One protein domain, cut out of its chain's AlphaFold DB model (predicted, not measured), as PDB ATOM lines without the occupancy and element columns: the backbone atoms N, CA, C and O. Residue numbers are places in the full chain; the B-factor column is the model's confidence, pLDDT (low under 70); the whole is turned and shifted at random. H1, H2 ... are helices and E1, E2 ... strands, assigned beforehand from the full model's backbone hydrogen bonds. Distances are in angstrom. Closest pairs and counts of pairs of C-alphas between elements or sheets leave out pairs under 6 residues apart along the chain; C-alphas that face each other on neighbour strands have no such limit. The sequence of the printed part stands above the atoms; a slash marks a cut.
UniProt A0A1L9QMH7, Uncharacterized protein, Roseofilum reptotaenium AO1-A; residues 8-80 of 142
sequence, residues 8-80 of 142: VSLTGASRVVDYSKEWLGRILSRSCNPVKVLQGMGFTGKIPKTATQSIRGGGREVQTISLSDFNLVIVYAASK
ATOM      1  N   VAL A   8     -35.593 -12.252   2.220       89.50
ATOM      2  CA  VAL A   8     -35.724 -12.435   0.771       89.50
ATOM      3  C   VAL A   8     -34.468 -11.915   0.086       89.50
ATOM      4  O   VAL A   8     -34.026 -10.799   0.347       89.50
ATOM      5  N   SER A   9     -33.863 -12.716  -0.795       91.31
ATOM      6  CA  SER A   9     -32.702 -12.263  -1.576       91.31
ATOM      7  C   SER A   9     -33.077 -11.115  -2.513       91.31
ATOM      8  O   SER A   9     -34.174 -11.114  -3.072       91.31
ATOM      9  N   LEU A  10     -32.154 -10.177  -2.767       92.25
ATOM     10  CA  LEU A  10     -32.409  -9.067  -3.704       92.25
ATOM     11  C   LEU A  10     -32.824  -9.566  -5.098       92.25
ATOM     12  O   LEU A  10     -33.696  -8.985  -5.752       92.25
ATOM     13  N   THR A  11     -32.218 -10.673  -5.530       91.31
ATOM     14  CA  THR A  11     -32.536 -11.345  -6.791       91.31
ATOM     15  C   THR A  11     -33.942 -11.930  -6.782       91.31
ATOM     16  O   THR A  11     -34.691 -11.732  -7.736       91.31
ATOM     17  N   GLY A  12     -34.310 -12.648  -5.718       90.88
ATOM     18  CA  GLY A  12     -35.647 -13.218  -5.562       90.88
ATOM     19  C   GLY A  12     -36.711 -12.126  -5.532       90.88
ATOM     20  O   GLY A  12     -37.645 -12.166  -6.329       90.88
ATOM     21  N   ALA A  13     -36.494 -11.100  -4.705       93.69
ATOM     22  CA  ALA A  13     -37.388  -9.959  -4.578       93.69
ATOM     23  C   ALA A  13     -37.635  -9.281  -5.931       93.69
ATOM     24  O   ALA A  13     -38.784  -9.056  -6.291       93.69
ATOM     25  N   SER A  14     -36.580  -9.038  -6.720       93.75
ATOM     26  CA  SER A  14     -36.708  -8.416  -8.046       93.75
ATOM     27  C   SER A  14     -37.508  -9.277  -9.029       93.75
ATOM     28  O   SER A  14     -38.350  -8.760  -9.757       93.75
ATOM     29  N   ARG A  15     -37.254 -10.592  -9.063       93.44
ATOM     30  CA  ARG A  15     -37.901 -11.500 -10.025       93.44
ATOM     31  C   ARG A  15     -39.385 -11.681  -9.749       93.44
ATOM     32  O   ARG A  15     -40.164 -11.742 -10.691       93.44
ATOM     33  N   VAL A  16     -39.759 -11.779  -8.475       91.06
ATOM     34  CA  VAL A  16     -41.149 -12.015  -8.062       91.06
ATOM     35  C   VAL A  16     -42.072 -10.870  -8.496       91.06
ATOM     36  O   VAL A  16     -43.232 -11.110  -8.814       91.06
ATOM     37  N   VAL A  17     -41.554  -9.642  -8.577       92.56
ATOM     38  CA  VAL A  17     -42.327  -8.446  -8.952       92.56
ATOM     39  C   VAL A  17     -42.125  -8.004 -10.411       92.56
ATOM     40  O   VAL A  17     -42.410  -6.857 -10.753       92.56
ATOM     41  N   ASP A  18     -41.624  -8.897 -11.270       92.50
ATOM     42  CA  ASP A  18     -41.369  -8.641 -12.699       92.50
ATOM     43  C   ASP A  18     -40.343  -7.518 -12.979       92.50
ATOM     44  O   ASP A  18     -40.492  -6.658 -13.853       92.50
ATOM     45  N   TYR A  19     -39.237  -7.516 -12.238       94.44
ATOM     46  CA  TYR A  19     -38.041  -6.759 -12.603       94.44
ATOM     47  C   TYR A  19     -36.882  -7.681 -13.005       94.44
ATOM     48  O   TYR A  19     -36.853  -8.879 -12.712       94.44
ATOM     49  N   SER A  20     -35.875  -7.108 -13.679       92.81
ATOM     50  CA  SER A  20     -34.613  -7.810 -13.950       92.81
ATOM     51  C   SER A  20     -33.991  -8.302 -12.642       92.81
ATOM     52  O   SER A  20     -34.058  -7.587 -11.644       92.81
ATOM     53  N   LYS A  21     -33.321  -9.458 -12.665       90.75
ATOM     54  CA  LYS A  21     -32.705 -10.105 -11.490       90.75
ATOM     55  C   LYS A  21     -31.871  -9.149 -10.627       90.75
ATOM     56  O   LYS A  21     -31.917  -9.226  -9.409       90.75
ATOM     57  N   GLU A  22     -31.145  -8.231 -11.251       91.31
ATOM     58  CA  GLU A  22     -30.227  -7.303 -10.592       91.31
ATOM     59  C   GLU A  22     -30.870  -5.939 -10.292       91.31
ATOM     60  O   GLU A  22     -30.182  -5.025  -9.848       91.31
ATOM     61  N   TRP A  23     -32.162  -5.743 -10.573       95.19
ATOM     62  CA  TRP A  23     -32.812  -4.433 -10.465       95.19
ATOM     63  C   TRP A  23     -32.691  -3.849  -9.062       95.19
ATOM     64  O   TRP A  23     -32.171  -2.743  -8.924       95.19
ATOM     65  N   LEU A  24     -33.096  -4.602  -8.034       93.38
ATOM     66  CA  LEU A  24     -33.095  -4.097  -6.665       93.38
ATOM     67  C   LEU A  24     -31.668  -3.773  -6.193       93.38
ATOM     68  O   LEU A  24     -31.416  -2.685  -5.687       93.38
ATOM     69  N   GLY A  25     -30.701  -4.654  -6.474       92.00
ATOM     70  CA  GLY A  25     -29.288  -4.392  -6.175       92.00
ATOM     71  C   GLY A  25     -28.728  -3.164  -6.906       92.00
ATOM     72  O   GLY A  25     -27.960  -2.388  -6.331       92.00
ATOM     73  N   ARG A  26     -29.147  -2.924  -8.154       92.69
ATOM     74  CA  ARG A  26     -28.730  -1.742  -8.926       92.69
ATOM     75  C   ARG A  26     -29.316  -0.449  -8.373       92.69
ATOM     76  O   ARG A  26     -28.585   0.531  -8.272       92.69
ATOM     77  N   ILE A  27     -30.605  -0.421  -8.034       92.94
ATOM     78  CA  ILE A  27     -31.214   0.818  -7.533       92.94
ATOM     79  C   ILE A  27     -30.679   1.178  -6.146       92.94
ATOM     80  O   ILE A  27     -30.435   2.358  -5.905       92.94
ATOM     81  N   LEU A  28     -30.420   0.178  -5.291       91.25
ATOM     82  CA  LEU A  28     -29.872   0.366  -3.945       91.25
ATOM     83  C   LEU A  28     -28.428   0.867  -3.984       91.25
ATOM     84  O   LEU A  28     -28.106   1.840  -3.314       91.25
ATOM     85  N   SER A  29     -27.576   0.278  -4.827       89.50
ATOM     86  CA  SER A  29     -26.176   0.720  -4.953       89.50
ATOM     87  C   SER A  29     -26.032   2.123  -5.548       89.50
ATOM     88  O   SER A  29     -25.114   2.853  -5.187       89.50
ATOM     89  N   ARG A  30     -26.938   2.525  -6.444       89.00
ATOM     90  CA  ARG A  30     -26.892   3.832  -7.118       89.00
ATOM     91  C   ARG A  30     -27.734   4.915  -6.442       89.00
ATOM     92  O   ARG A  30     -27.747   6.039  -6.934       89.00
ATOM     93  N   SER A  31     -28.463   4.587  -5.371       84.06
ATOM     94  CA  SER A  31     -29.385   5.505  -4.677       84.06
ATOM     95  C   SER A  31     -30.326   6.268  -5.630       84.06
ATOM     96  O   SER A  31     -30.531   7.478  -5.517       84.06
ATOM     97  N   CYS A  32     -30.881   5.563  -6.622       87.06
ATOM     98  CA  CYS A  32     -31.730   6.163  -7.658       87.06
ATOM     99  C   CYS A  32     -33.111   6.597  -7.126       87.06
ATOM    100  O   CYS A  32     -33.534   6.198  -6.042       87.06
ATOM    101  N   ASN A  33     -33.878   7.335  -7.943       91.88
ATOM    102  CA  ASN A  33     -35.244   7.779  -7.618       91.88
ATOM    103  C   ASN A  33     -36.176   6.684  -7.050       91.88
ATOM    104  O   ASN A  33     -36.874   6.979  -6.083       91.88
ATOM    105  N   PRO A  34     -36.186   5.429  -7.552       93.00
ATOM    106  CA  PRO A  34     -36.986   4.362  -6.946       93.00
ATOM    107  C   PRO A  34     -36.681   4.111  -5.464       93.00
ATOM    108  O   PRO A  34     -37.601   3.852  -4.698       93.00
ATOM    109  N   VAL A  35     -35.418   4.232  -5.041       93.00
ATOM    110  CA  VAL A  35     -35.031   4.060  -3.632       93.00
ATOM    111  C   VAL A  35     -35.580   5.190  -2.780       93.00
ATOM    112  O   VAL A  35     -36.103   4.921  -1.709       93.00
ATOM    113  N   LYS A  36     -35.546   6.433  -3.270       93.44
ATOM    114  CA  LYS A  36     -36.138   7.576  -2.557       93.44
ATOM    115  C   LYS A  36     -37.644   7.402  -2.361       93.44
ATOM    116  O   LYS A  36     -38.158   7.690  -1.288       93.44
ATOM    117  N   VAL A  37     -38.343   6.898  -3.381       95.56
ATOM    118  CA  VAL A  37     -39.780   6.591  -3.280       95.56
ATOM    119  C   VAL A  37     -40.019   5.488  -2.251       95.56
ATOM    120  O   VAL A  37     -40.856   5.658  -1.374       95.56
ATOM    121  N   LEU A  38     -39.253   4.395  -2.314       94.75
ATOM    122  CA  LEU A  38     -39.335   3.307  -1.338       94.75
ATOM    123  C   LEU A  38     -39.060   3.806   0.089       94.75
ATOM    124  O   LEU A  38     -39.801   3.469   1.006       94.75
ATOM    125  N   GLN A  39     -38.039   4.641   0.286       94.06
ATOM    126  CA  GLN A  39     -37.715   5.247   1.582       94.06
ATOM    127  C   GLN A  39     -38.847   6.144   2.089       94.06
ATOM    128  O   GLN A  39     -39.181   6.089   3.268       94.06
ATOM    129  N   GLY A  40     -39.497   6.902   1.201       95.19
ATOM    130  CA  GLY A  40     -40.709   7.659   1.525       95.19
ATOM    131  C   GLY A  40     -41.888   6.780   1.964       95.19
ATOM    132  O   GLY A  40     -42.770   7.258   2.667       95.19
ATOM    133  N   MET A  41     -41.884   5.493   1.602       93.81
ATOM    134  CA  MET A  41     -42.848   4.486   2.067       93.81
ATOM    135  C   MET A  41     -42.387   3.747   3.338       93.81
ATOM    136  O   MET A  41     -43.077   2.836   3.790       93.81
ATOM    137  N   GLY A  42     -41.230   4.103   3.905       94.44
ATOM    138  CA  GLY A  42     -40.668   3.477   5.106       94.44
ATOM    139  C   GLY A  42     -39.642   2.368   4.846       94.44
ATOM    140  O   GLY A  42     -39.256   1.678   5.787       94.44
ATOM    141  N   PHE A  43     -39.179   2.188   3.605       94.25
ATOM    142  CA  PHE A  43     -38.156   1.189   3.278       94.25
ATOM    143  C   PHE A  43     -36.839   1.510   3.981       94.25
ATOM    144  O   PHE A  43     -36.267   2.589   3.796       94.25
ATOM    145  N   THR A  44     -36.331   0.552   4.753       89.94
ATOM    146  CA  THR A  44     -35.145   0.775   5.588       89.94
ATOM    147  C   THR A  44     -33.848   0.601   4.813       89.94
ATOM    148  O   THR A  44     -32.846   1.244   5.127       89.94
ATOM    149  N   GLY A  45     -33.843  -0.277   3.805       78.94
ATOM    150  CA  GLY A  45     -32.648  -0.577   3.020       78.94
ATOM    151  C   GLY A  45     -31.526  -1.204   3.840       78.94
ATOM    152  O   GLY A  45     -30.368  -1.154   3.427       78.94
ATOM    153  N   LYS A  46     -31.846  -1.800   4.993       80.12
ATOM    154  CA  LYS A  46     -30.889  -2.592   5.760       80.12
ATOM    155  C   LYS A  46     -30.642  -3.889   4.995       80.12
ATOM    156  O   LYS A  46     -31.511  -4.752   4.937       80.12
ATOM    157  N   ILE A  47     -29.457  -4.004   4.396       75.62
ATOM    158  CA  ILE A  47     -29.045  -5.171   3.608       75.62
ATOM    159  C   ILE A  47     -28.008  -5.961   4.413       75.62
ATOM    160  O   ILE A  47     -26.801  -5.766   4.228       75.62
ATOM    161  N   PRO A  48     -28.428  -6.842   5.334       70.38
ATOM    162  CA  PRO A  48     -27.498  -7.753   5.968       70.38
ATOM    163  C   PRO A  48     -26.906  -8.686   4.907       70.38
ATOM    164  O   PRO A  48     -27.606  -9.303   4.098       70.38
ATOM    165  N   LYS A  49     -25.582  -8.804   4.917       66.19
ATOM    166  CA  LYS A  49     -24.884  -9.817   4.132       66.19
ATOM    167  C   LYS A  49     -25.058 -11.145   4.846       66.19
ATOM    168  O   LYS A  49     -24.596 -11.309   5.970       66.19
ATOM    169  N   THR A  50     -25.749 -12.086   4.213       62.94
ATOM    170  CA  THR A  50     -25.863 -13.436   4.762       62.94
ATOM    171  C   THR A  50     -24.850 -14.318   4.043       62.94
ATOM    172  O   THR A  50     -24.882 -14.439   2.815       62.94
ATOM    173  N   ALA A  51     -23.916 -14.900   4.795       57.94
ATOM    174  CA  ALA A  51     -22.986 -15.878   4.250       57.94
ATOM    175  C   ALA A  51     -23.770 -17.138   3.873       57.94
ATOM    176  O   ALA A  51     -24.392 -17.773   4.724       57.94
ATOM    177  N   THR A  52     -23.750 -17.501   2.594       54.91
ATOM    178  CA  THR A  52     -24.242 -18.807   2.154       54.91
ATOM    179  C   THR A  52     -23.067 -19.771   2.218       54.91
ATOM    180  O   THR A  52     -22.047 -19.534   1.566       54.91
ATOM    181  N   GLN A  53     -23.183 -20.848   2.999       47.00
ATOM    182  CA  GLN A  53     -22.218 -21.944   2.936       47.00
ATOM    183  C   GLN A  53     -22.302 -22.558   1.536       47.00
ATOM    184  O   GLN A  53     -23.317 -23.152   1.173       47.00
ATOM    185  N   SER A  54     -21.265 -22.380   0.719       46.66
ATOM    186  CA  SER A  54     -21.129 -23.154  -0.508       46.66
ATOM    187  C   SER A  54     -20.427 -24.468  -0.171       46.66
ATOM    188  O   SER A  54     -19.404 -24.491   0.507       46.66
ATOM    189  N   ILE A  55     -20.983 -25.579  -0.653       53.28
ATOM    190  CA  ILE A  55     -20.436 -26.938  -0.471       53.28
ATOM    191  C   ILE A  55     -19.120 -27.118  -1.268       53.28
ATOM    192  O   ILE A  55     -18.398 -28.095  -1.102       53.28
ATOM    193  N   ARG A  56     -18.764 -26.154  -2.127       49.12
ATOM    194  CA  ARG A  56     -17.538 -26.141  -2.932       49.12
ATOM    195  C   ARG A  56     -16.901 -24.754  -2.878       49.12
ATOM    196  O   ARG A  56     -17.277 -23.888  -3.660       49.12
ATOM    197  N   GLY A  57     -15.973 -24.573  -1.936       45.25
ATOM    198  CA  GLY A  57     -14.925 -23.542  -1.914       45.25
ATOM    199  C   GLY A  57     -15.264 -22.210  -2.586       45.25
ATOM    200  O   GLY A  57     -14.916 -21.987  -3.739       45.25
ATOM    201  N   GLY A  58     -15.923 -21.317  -1.850       48.28
ATOM    202  CA  GLY A  58     -16.198 -19.948  -2.284       48.28
ATOM    203  C   GLY A  58     -17.532 -19.483  -1.726       48.28
ATOM    204  O   GLY A  58     -18.570 -19.678  -2.359       48.28
ATOM    205  N   GLY A  59     -17.527 -18.944  -0.507       48.59
ATOM    206  CA  GLY A  59     -18.734 -18.417   0.119       48.59
ATOM    207  C   GLY A  59     -19.286 -17.269  -0.721       48.59
ATOM    208  O   GLY A  59     -18.673 -16.209  -0.811       48.59
ATOM    209  N   ARG A  60     -20.437 -17.474  -1.365       60.50
ATOM    210  CA  ARG A  60     -21.142 -16.394  -2.058       60.50
ATOM    211  C   ARG A  60     -22.006 -15.687  -1.025       60.50
ATOM    212  O   ARG A  60     -22.975 -16.264  -0.539       60.50
ATOM    213  N   GLU A  61     -21.651 -14.457  -0.668       69.31
ATOM    214  CA  GLU A  61     -22.524 -13.607   0.143       69.31
ATOM    215  C   GLU A  61     -23.794 -13.303  -0.658       69.31
ATOM    216  O   GLU A  61     -23.731 -12.778  -1.775       69.31
ATOM    217  N   VAL A  62     -24.956 -13.642  -0.101       79.19
ATOM    218  CA  VAL A  62     -26.245 -13.252  -0.672       79.19
ATOM    219  C   VAL A  62     -26.770 -12.075   0.133       79.19
ATOM    220  O   VAL A  62     -26.934 -12.141   1.352       79.19
ATOM    221  N   GLN A  63     -27.018 -10.978  -0.572       88.12
ATOM    222  CA  GLN A  63     -27.678  -9.806  -0.016       88.12
ATOM    223  C   GLN A  63     -29.179 -10.075   0.094       88.12
ATOM    224  O   GLN A  63     -29.808 -10.549  -0.862       88.12
ATOM    225  N   THR A  64     -29.743  -9.774   1.259       90.31
ATOM    226  CA  THR A  64     -31.152 -10.007   1.573       90.31
ATOM    227  C   THR A  64     -31.805  -8.758   2.158       90.31
ATOM    228  O   THR A  64     -31.117  -7.843   2.602       90.31
ATOM    229  N   ILE A  65     -33.135  -8.714   2.115       92.00
ATOM    230  CA  ILE A  65     -33.980  -7.698   2.753       92.00
ATOM    231  C   ILE A  65     -34.976  -8.367   3.702       92.00
ATOM    232  O   ILE A  65     -35.273  -9.561   3.557       92.00
ATOM    233  N   SER A  66     -35.490  -7.587   4.652       91.94
ATOM    234  CA  SER A  66     -36.578  -7.999   5.541       91.94
ATOM    235  C   SER A  66     -37.862  -8.279   4.760       91.94
ATOM    236  O   SER A  66     -38.056  -7.802   3.637       91.94
ATOM    237  N   LEU A  67     -38.777  -9.031   5.373       90.75
ATOM    238  CA  LEU A  67     -40.100  -9.265   4.793       90.75
ATOM    239  C   LEU A  67     -40.911  -7.963   4.667       90.75
ATOM    240  O   LEU A  67     -41.644  -7.788   3.696       90.75
ATOM    241  N   SER A  68     -40.734  -7.031   5.610       92.12
ATOM    242  CA  SER A  68     -41.374  -5.708   5.572       92.12
ATOM    243  C   SER A  68     -40.886  -4.880   4.378       92.12
ATOM    244  O   SER A  68     -41.693  -4.420   3.568       92.12
ATOM    245  N   ASP A  69     -39.565  -4.787   4.188       94.56
ATOM    246  CA  ASP A  69     -38.978  -4.103   3.033       94.56
ATOM    247  C   ASP A  69     -39.390  -4.788   1.719       94.56
ATOM    248  O   ASP A  69     -39.639  -4.119   0.715       94.56
ATOM    249  N   PHE A  70     -39.527  -6.119   1.716       95.00
ATOM    250  CA  PHE A  70     -40.030  -6.846   0.553       95.00
ATOM    251  C   PHE A  70     -41.492  -6.507   0.231       95.00
ATOM    252  O   PHE A  70     -41.817  -6.293  -0.937       95.00
ATOM    253  N   ASN A  71     -42.361  -6.384   1.237       94.94
ATOM    254  CA  ASN A  71     -43.743  -5.952   1.032       94.94
ATOM    255  C   ASN A  71     -43.806  -4.559   0.382       94.94
ATOM    256  O   ASN A  71     -44.552  -4.353  -0.572       94.94
ATOM    257  N   LEU A  72     -42.957  -3.621   0.814       96.38
ATOM    258  CA  LEU A  72     -42.867  -2.294   0.193       96.38
ATOM    259  C   LEU A  72     -42.415  -2.360  -1.272       96.38
ATOM    260  O   LEU A  72     -42.937  -1.624  -2.109       96.38
ATOM    261  N   VAL A  73     -41.501  -3.275  -1.610       96.12
ATOM    262  CA  VAL A  73     -41.101  -3.528  -3.005       96.12
ATOM    263  C   VAL A  73     -42.277  -4.045  -3.842       96.12
ATOM    264  O   VAL A  73     -42.443  -3.593  -4.978       96.12
ATOM    265  N   ILE A  74     -43.112  -4.939  -3.297       96.00
ATOM    266  CA  ILE A  74     -44.335  -5.412  -3.970       96.00
ATOM    267  C   ILE A  74     -45.285  -4.238  -4.221       96.00
ATOM    268  O   ILE A  74     -45.703  -4.038  -5.361       96.00
ATOM    269  N   VAL A  75     -45.577  -3.433  -3.194       96.00
ATOM    270  CA  VAL A  75     -46.488  -2.280  -3.304       96.00
ATOM    271  C   VAL A  75     -45.973  -1.265  -4.325       96.00
ATOM    272  O   VAL A  75     -46.732  -0.807  -5.177       96.00
ATOM    273  N   TYR A  76     -44.676  -0.948  -4.301       96.50
ATOM    274  CA  TYR A  76     -44.059  -0.063  -5.290       96.50
ATOM    275  C   TYR A  76     -44.193  -0.615  -6.714       96.50
ATOM    276  O   TYR A  76     -44.608   0.096  -7.627       96.50
ATOM    277  N   ALA A  77     -43.858  -1.889  -6.934       96.31
ATOM    278  CA  ALA A  77     -43.953  -2.495  -8.259       96.31
ATOM    279  C   ALA A  77     -45.407  -2.516  -8.760       96.31
ATOM    280  O   ALA A  77     -45.676  -2.187  -9.919       96.31
ATOM    281  N   ALA A  78     -46.351  -2.820  -7.869       94.62
ATOM    282  CA  ALA A  78     -47.775  -2.774  -8.154       94.62
ATOM    283  C   ALA A  78     -48.237  -1.360  -8.542       94.62
ATOM    284  O   ALA A  78     -48.937  -1.197  -9.543       94.62
ATOM    285  N   SER A  79     -47.759  -0.325  -7.842       94.81
ATOM    286  CA  SER A  79     -48.043   1.080  -8.167       94.81
ATOM    287  C   SER A  79     -47.434   1.529  -9.504       94.81
ATOM    288  O   SER A  79     -47.870   2.522 -10.085       94.81
ATOM    289  N   LYS A  80     -46.432   0.802 -10.018       94.75
ATOM    290  CA  LYS A  80     -45.867   0.973 -11.369       94.75
ATOM    291  C   LYS A  80     -46.555   0.115 -12.433       94.75
ATOM    292  O   LYS A  80     -46.068   0.048 -13.559       94.75
TER     293      LYS A  80
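Overview. This is residues 8 to 80 of the 142 residues of an uncharacterized protein of Roseofilum reptotaenium AO1-A (UniProt A0A1L9QMH7). Four short helices, H1 to H4, make a small head set roughly in a ring, and the two-stranded hairpin E1 and E2 reaches away from it as an arm that makes the length. The beginning of the printed part, residues 8 to 9, pairs antiparallel with residues 64 to 65 of E2. The 73 printed residues include, in order, H1, H2, H3, E1, E2 and H4; the class is mixed, and the sheet, order E1 - E2, is antiparallel. The whole is compact by its radius of gyration of the C-alphas, 12.7 A, yet elongated in outline, spanning 41 by 22 by 21 A.

Along the chain. H1 is residues 10 to 16, beginning at C-alpha 10 (-32.409, -9.067, -3.704). H2 is residues 23 to 30 and H3 residues 33 to 40, each 10.7 A long. E1 is residues 49 to 52, and E2 is residues 60 to 66, 19.1 A long. H4, residues 67 to 79, 18.4 A long, ends at C-alpha 79 (-48.043, 1.080, -8.167).

Arrangement. H1 and H2 form a helical hairpin and touch, closest at the C-alphas of Ser 14 and Leu 24, 5.8 A, at a steep tilt of 39 degrees, opposite ways. H2 and H3 only just touch, with 3 pairs of C-alphas within 8 A, only at the corner by their link; Ile 27 and Val 35 have the closest C-alphas, 6.3 A. H3 and H4 only just touch, also with 3 pairs, closest at the C-alphas of Leu 38 and Leu 72, 6.8 A; H4 does so with residues 72 to 76 alone. H1 and H4 are close but not clearly touching, and H2 and H4 are apart. In the hairpin E1 and E2, N 50 and O 62 are 3.1 A apart, within hydrogen-bond range. In H1, H2, H3 and H4 every O i to N i+4 pair is within hydrogen-bond range.

Size, cuts and confidence. The C-alphas farthest apart, of Gly 57 and Ser 79, are 41.7 A apart. The printed part has no cut and no long link. Residues 49 to 61 are under 70 in pLDDT.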